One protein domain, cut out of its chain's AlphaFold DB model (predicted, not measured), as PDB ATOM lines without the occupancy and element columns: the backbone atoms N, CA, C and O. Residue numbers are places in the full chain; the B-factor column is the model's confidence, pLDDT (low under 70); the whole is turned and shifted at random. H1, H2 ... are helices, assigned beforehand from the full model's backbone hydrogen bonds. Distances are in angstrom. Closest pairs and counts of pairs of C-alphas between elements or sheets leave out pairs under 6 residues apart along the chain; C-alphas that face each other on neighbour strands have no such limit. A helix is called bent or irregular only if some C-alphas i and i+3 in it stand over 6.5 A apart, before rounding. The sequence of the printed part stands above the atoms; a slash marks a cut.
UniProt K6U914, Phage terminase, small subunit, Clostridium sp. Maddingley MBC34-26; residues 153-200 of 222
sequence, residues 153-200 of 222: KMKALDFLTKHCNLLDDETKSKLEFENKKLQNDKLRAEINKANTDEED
ATOM      1  N   LYS A 153     108.875   4.616  49.844       93.19
ATOM      2  CA  LYS A 153     107.928   4.787  50.946       93.19
ATOM      3  C   LYS A 153     107.718   6.254  51.330       93.19
ATOM      4  O   LYS A 153     106.592   6.644  51.616       93.19
ATOM      5  N   MET A 154     108.751   7.100  51.289       90.44
ATOM      6  CA  MET A 154     108.615   8.513  51.668       90.44
ATOM      7  C   MET A 154     107.758   9.286  50.668       90.44
ATOM      8  O   MET A 154     106.923  10.094  51.068       90.44
ATOM      9  N   LYS A 155     107.925   9.014  49.369       93.44
ATOM     10  CA  LYS A 155     107.081   9.623  48.328       93.44
ATOM     11  C   LYS A 155     105.625   9.194  48.457       93.44
ATOM     12  O   LYS A 155     104.734  10.010  48.239       93.44
ATOM     13  N   ALA A 156     105.385   7.937  48.825       94.12
ATOM     14  CA  ALA A 156     104.035   7.453  49.062       94.12
ATOM     15  C   ALA A 156     103.386   8.123  50.280       94.12
ATOM     16  O   ALA A 156     102.264   8.613  50.174       94.12
ATOM     17  N   LEU A 157     104.107   8.235  51.397       92.38
ATOM     18  CA  LEU A 157     103.636   8.941  52.593       92.38
ATOM     19  C   LEU A 157     103.325  10.423  52.316       92.38
ATOM     20  O   LEU A 157     102.292  10.924  52.759       92.38
ATOM     21  N   ASP A 158     104.172  11.121  51.551       92.00
ATOM     22  CA  ASP A 158     103.938  12.517  51.145       92.00
ATOM     23  C   ASP A 158     102.678  12.657  50.275       92.00
ATOM     24  O   ASP A 158     101.836  13.523  50.525       92.00
ATOM     25  N   PHE A 159     102.499  11.761  49.299       93.50
ATOM     26  CA  PHE A 159     101.287  11.716  48.482       93.50
ATOM     27  C   PHE A 159     100.035  11.505  49.348       93.50
ATOM     28  O   PHE A 159      99.079  12.273  49.251       93.50
ATOM     29  N   LEU A 160     100.049  10.516  50.244       92.94
ATOM     30  CA  LEU A 160      98.918  10.225  51.131       92.94
ATOM     31  C   LEU A 160      98.620  11.377  52.093       92.94
ATOM     32  O   LEU A 160      97.457  11.671  52.346       92.94
ATOM     33  N   THR A 161      99.646  12.077  52.578       90.12
ATOM     34  CA  THR A 161      99.480  13.244  53.456       90.12
ATOM     35  C   THR A 161      98.779  14.393  52.724       90.12
ATOM     36  O   THR A 161      97.870  15.011  53.274       90.12
ATOM     37  N   LYS A 162      99.130  14.640  51.455       90.00
ATOM     38  CA  LYS A 162      98.477  15.655  50.602       90.00
ATOM     39  C   LYS A 162      97.031  15.310  50.243       90.00
ATOM     40  O   LYS A 162      96.250  16.204  49.927       90.00
ATOM     41  N   HIS A 163      96.683  14.029  50.292       87.69
ATOM     42  CA  HIS A 163      95.365  13.498  49.949       87.69
ATOM     43  C   HIS A 163      94.645  12.872  51.155       87.69
ATOM     44  O   HIS A 163      93.758  12.036  50.988       87.69
ATOM     45  N   CYS A 164      95.000  13.284  52.377       83.94
ATOM     46  CA  CYS A 164      94.521  12.668  53.616       83.94
ATOM     47  C   CYS A 164      93.000  12.769  53.809       83.94
ATOM     48  O   CYS A 164      92.398  11.933  54.478       83.94
ATOM     49  N   ASN A 165      92.361  13.761  53.186       85.06
ATOM     50  CA  ASN A 165      90.911  13.946  53.188       85.06
ATOM     51  C   ASN A 165      90.143  12.829  52.465       85.06
ATOM     52  O   ASN A 165      88.939  12.710  52.665       85.06
ATOM     53  N   LEU A 166      90.819  12.033  51.633       82.75
ATOM     54  CA  LEU A 166      90.243  10.892  50.917       82.75
ATOM     55  C   LEU A 166      90.447   9.559  51.654       82.75
ATOM     56  O   LEU A 166      90.018   8.522  51.155       82.75
ATOM     57  N   LEU A 167      91.128   9.577  52.804       87.00
ATOM     58  CA  LEU A 167      91.438   8.389  53.595       87.00
ATOM     59  C   LEU A 167      90.400   8.182  54.702       87.00
ATOM     60  O   LEU A 167      89.850   9.143  55.252       87.00
ATOM     61  N   ASP A 168      90.174   6.922  55.062       86.50
ATOM     62  CA  ASP A 168      89.456   6.560  56.279       86.50
ATOM     63  C   ASP A 168      90.308   6.861  57.530       86.50
ATOM     64  O   ASP A 168      91.521   7.087  57.459       86.50
ATOM     65  N   ASP A 169      89.666   6.889  58.696       87.94
ATOM     66  CA  ASP A 169      90.317   7.311  59.941       87.94
ATOM     67  C   ASP A 169      91.350   6.299  60.466       87.94
ATOM     68  O   ASP A 169      92.333   6.693  61.106       87.94
ATOM     69  N   GLU A 170      91.192   5.010  60.152       90.12
ATOM     70  CA  GLU A 170      92.174   3.980  60.499       90.12
ATOM     71  C   GLU A 170      93.464   4.201  59.699       90.12
ATOM     72  O   GLU A 170      94.561   4.244  60.266       90.12
ATOM     73  N   THR A 171      93.338   4.425  58.390       88.06
ATOM     74  CA  THR A 171      94.474   4.710  57.509       88.06
ATOM     75  C   THR A 171      95.175   6.013  57.890       88.06
ATOM     76  O   THR A 171      96.406   6.051  57.907       88.06
ATOM     77  N   LYS A 172      94.438   7.070  58.264       88.94
ATOM     78  CA  LYS A 172      95.042   8.315  58.785       88.94
ATOM     79  C   LYS A 172      95.873   8.060  60.040       88.94
ATOM     80  O   LYS A 172      97.009   8.519  60.124       88.94
ATOM     81  N   SER A 173      95.344   7.280  60.980       90.31
ATOM     82  CA  SER A 173      96.047   6.948  62.224       90.31
ATOM     83  C   SER A 173      97.343   6.174  61.951       90.31
ATOM     84  O   SER A 173      98.393   6.482  62.520       90.31
ATOM     85  N   LYS A 174      97.304   5.207  61.022       90.69
ATOM     86  CA  LYS A 174      98.499   4.476  60.563       90.69
ATOM     87  C   LYS A 174      99.505   5.397  59.873       90.69
ATOM     88  O   LYS A 174     100.702   5.294  60.131       90.69
ATOM     89  N   LEU A 175      99.028   6.316  59.033       91.25
ATOM     90  CA  LEU A 175      99.861   7.292  58.333       91.25
ATOM     91  C   LEU A 175     100.616   8.194  59.320       91.25
ATOM     92  O   LEU A 175     101.816   8.416  59.168       91.25
ATOM     93  N   GLU A 176      99.937   8.687  60.355       89.81
ATOM     94  CA  GLU A 176     100.567   9.477  61.414       89.81
ATOM     95  C   GLU A 176     101.620   8.682  62.184       89.81
ATOM     96  O   GLU A 176     102.707   9.197  62.460       89.81
ATOM     97  N   PHE A 177     101.314   7.428  62.525       90.81
ATOM     98  CA  PHE A 177     102.247   6.549  63.221       90.81
ATOM     99  C   PHE A 177     103.516   6.303  62.397       90.81
ATOM    100  O   PHE A 177     104.625   6.486  62.901       90.81
ATOM    101  N   GLU A 178     103.371   5.961  61.117       89.56
ATOM    102  CA  GLU A 178     104.506   5.722  60.223       89.56
ATOM    103  C   GLU A 178     105.331   6.982  59.963       89.56
ATOM    104  O   GLU A 178     106.561   6.924  59.974       89.56
ATOM    105  N   ASN A 179     104.691   8.145  59.820       87.50
ATOM    106  CA  ASN A 179     105.409   9.414  59.714       87.50
ATOM    107  C   ASN A 179     106.243   9.706  60.970       87.50
ATOM    108  O   ASN A 179     107.406  10.101  60.858       87.50
ATOM    109  N   LYS A 180     105.693   9.469  62.169       90.31
ATOM    110  CA  LYS A 180     106.432   9.622  63.434       90.31
ATOM    111  C   LYS A 180     107.577   8.621  63.547       90.31
ATOM    112  O   LYS A 180     108.663   8.990  63.992       90.31
ATOM    113  N   LYS A 181     107.363   7.365  63.149       89.56
ATOM    114  CA  LYS A 181     108.406   6.330  63.131       89.56
ATOM    115  C   LYS A 181     109.560   6.744  62.218       89.56
ATOM    116  O   LYS A 181     110.700   6.789  62.662       89.56
ATOM    117  N   LEU A 182     109.248   7.182  61.000       86.81
ATOM    118  CA  LEU A 182     110.240   7.657  60.040       86.81
ATOM    119  C   LEU A 182     111.010   8.885  60.550       86.81
ATOM    120  O   LEU A 182     112.219   8.980  60.353       86.81
ATOM    121  N   GLN A 183     110.334   9.832  61.205       87.50
ATOM    122  CA  GLN A 183     110.993  10.980  61.835       87.50
ATOM    123  C   GLN A 183     111.958  10.542  62.941       87.50
ATOM    124  O   GLN A 183     113.089  11.021  62.979       87.50
ATOM    125  N   ASN A 184     111.551   9.602  63.798       88.25
ATOM    126  CA  ASN A 184     112.430   9.038  64.823       88.25
ATOM    127  C   ASN A 184     113.644   8.332  64.211       88.25
ATOM    128  O   ASN A 184     114.756   8.522  64.693       88.25
ATOM    129  N   ASP A 185     113.458   7.558  63.143       86.69
ATOM    130  CA  ASP A 185     114.555   6.858  62.471       86.69
ATOM    131  C   ASP A 185     115.549   7.838  61.829       86.69
ATOM    132  O   ASP A 185     116.760   7.645  61.933       86.69
ATOM    133  N   LYS A 186     115.057   8.933  61.229       86.44
ATOM    134  CA  LYS A 186     115.912  10.015  60.711       86.44
ATOM    135  C   LYS A 186     116.711  10.689  61.822       86.44
ATOM    136  O   LYS A 186     117.924  10.796  61.694       86.44
ATOM    137  N   LEU A 187     116.052  11.067  62.918       87.56
ATOM    138  CA  LEU A 187     116.716  11.667  64.077       87.56
ATOM    139  C   LEU A 187     117.776  10.730  64.662       87.56
ATOM    140  O   LEU A 187     118.888  11.158  64.941       87.56
ATOM    141  N   ARG A 188     117.477   9.431  64.791       87.25
ATOM    142  CA  ARG A 188     118.452   8.422  65.236       87.25
ATOM    143  C   ARG A 188     119.652   8.331  64.299       87.25
ATOM    144  O   ARG A 188     120.783   8.258  64.767       87.25
ATOM    145  N   ALA A 189     119.424   8.347  62.988       86.12
ATOM    146  CA  ALA A 189     120.504   8.325  62.008       86.12
ATOM    147  C   ALA A 189     121.357   9.606  62.047       86.12
ATOM    148  O   ALA A 189     122.572   9.523  61.888       86.12
ATOM    149  N   GLU A 190     120.744  10.770  62.267       85.94
ATOM    150  CA  GLU A 190     121.441  12.051  62.444       85.94
ATOM    151  C   GLU A 190     122.271  12.073  63.732       85.94
ATOM    152  O   GLU A 190     123.442  12.438  63.678       85.94
ATOM    153  N   ILE A 191     121.717  11.600  64.854       83.88
ATOM    154  CA  ILE A 191     122.442  11.444  66.125       83.88
ATOM    155  C   ILE A 191     123.649  10.519  65.947       83.88
ATOM    156  O   ILE A 191     124.751  10.861  66.359       83.88
ATOM    157  N   ASN A 192     123.469   9.367  65.293       82.81
ATOM    158  CA  ASN A 192     124.568   8.430  65.064       82.81
ATOM    159  C   ASN A 192     125.684   9.056  64.216       82.81
ATOM    160  O   ASN A 192     126.854   8.878  64.537       82.81
ATOM    161  N   LYS A 193     125.340   9.818  63.169       80.69
ATOM    162  CA  LYS A 193     126.330  10.549  62.361       80.69
ATOM    163  C   LYS A 193     127.056  11.621  63.170       80.69
ATOM    164  O   LYS A 193     128.275  11.661  63.121       80.69
ATOM    165  N   ALA A 194     126.329  12.418  63.954       73.94
ATOM    166  CA  ALA A 194     126.924  13.437  64.815       73.94
ATOM    167  C   ALA A 194     127.894  12.830  65.845       73.94
ATOM    168  O   ALA A 194     128.976  13.365  66.044       73.94
ATOM    169  N   ASN A 195     127.561  11.669  66.419       63.81
ATOM    170  CA  ASN A 195     128.463  10.941  67.318       63.81
ATOM    171  C   ASN A 195     129.702  10.378  66.600       63.81
ATOM    172  O   ASN A 195     130.758  10.274  67.210       63.81
ATOM    173  N   THR A 196     129.593  10.030  65.313       55.69
ATOM    174  CA  THR A 196     130.744   9.545  64.526       55.69
ATOM    175  C   THR A 196     131.673  10.704  64.135       55.69
ATOM    176  O   THR A 196     132.884  10.537  64.108       55.69
ATOM    177  N   ASP A 197     131.117  11.898  63.889       51.16
ATOM    178  CA  ASP A 197     131.884  13.113  63.576       51.16
ATOM    179  C   ASP A 197     132.557  13.748  64.819       51.16
ATOM    180  O   ASP A 197     133.515  14.512  64.672       51.16
ATOM    181  N   GLU A 198     132.082  13.451  66.038       46.91
ATOM    182  CA  GLU A 198     132.735  13.867  67.293       46.91
ATOM    183  C   GLU A 198     133.886  12.937  67.719       46.91
ATOM    184  O   GLU A 198     134.837  13.423  68.330       46.91
ATOM    185  N   GLU A 199     133.882  11.649  67.349       43.16
ATOM    186  CA  GLU A 199     135.008  10.738  67.639       43.16
ATOM    187  C   GLU A 199     136.293  11.109  66.868       43.16
ATOM    188  O   GLU A 199     137.390  10.907  67.389       43.16
ATOM    189  N   ASP A 200     136.187  11.751  65.698       44.88
ATOM    190  CA  ASP A 200     137.338  12.252  64.919       44.88
ATOM    191  C   ASP A 200     137.780  13.688  65.308       44.88
ATOM    192  O   ASP A 200     138.697  14.250  64.700       44.88
TER     193      ASP A 200
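This is residues 153 to 200 of the 222 residues of the protein "Phage terminase, small subunit" of Clostridium sp. Maddingley MBC34-26 (UniProt K6U914). One long helix, H2, makes the length of the model, and a short helix, H1, folds back beneath the first part of it at a slant, joined to it by a loop at one end of the rod. The far part of H2, residues 183 to 199, sticks out free together with Asp 200. The printed part has 48 residues, with two named helices in the order H1, H2 and no named strand; its class is all helix. It is extended, with a radius of gyration of the C-alphas of 15.0 A, and its C-alphas span 49 by 17 by 12 A.

H1 is residues 153 to 162, and measures 14.4 A from first to last C-alpha. It begins at C-alpha 153 at (107.928, 4.787, 50.946) and ends at C-alpha 162 at (98.477, 15.655, 50.602). A short link of 6 residues follows. H2 is residues 169 to 199, 45.5 A from C-alpha 169 at (90.317, 7.311, 59.941) to C-alpha 199 at (135.008, 10.738, 67.639).

H1 and H2 touch, with 4 pairs of C-alphas within 8 A. Their closest C-alphas are those of Leu 157 and Leu 175, 7.1 A apart. H2 touches H1 with residues 175 to 179 alone. The two helices run opposite ways at a steep tilt of 48 degrees, and their centres are 15.2 A apart. In both H1 and H2 every backbone O i to N i+4 pair is within hydrogen-bond range. Neither helix is bent.

The two C-alphas farthest apart are those of Leu 166 and Asp 200, 49.2 A. Without the free stretch, residues 183 to 200, the body has 30 residues and spans 21 by 15 by 9 A. The printed part has no cut and no long link. The mean pLDDT of the printed part is 83.5, and residues 195 to 200 are under 70.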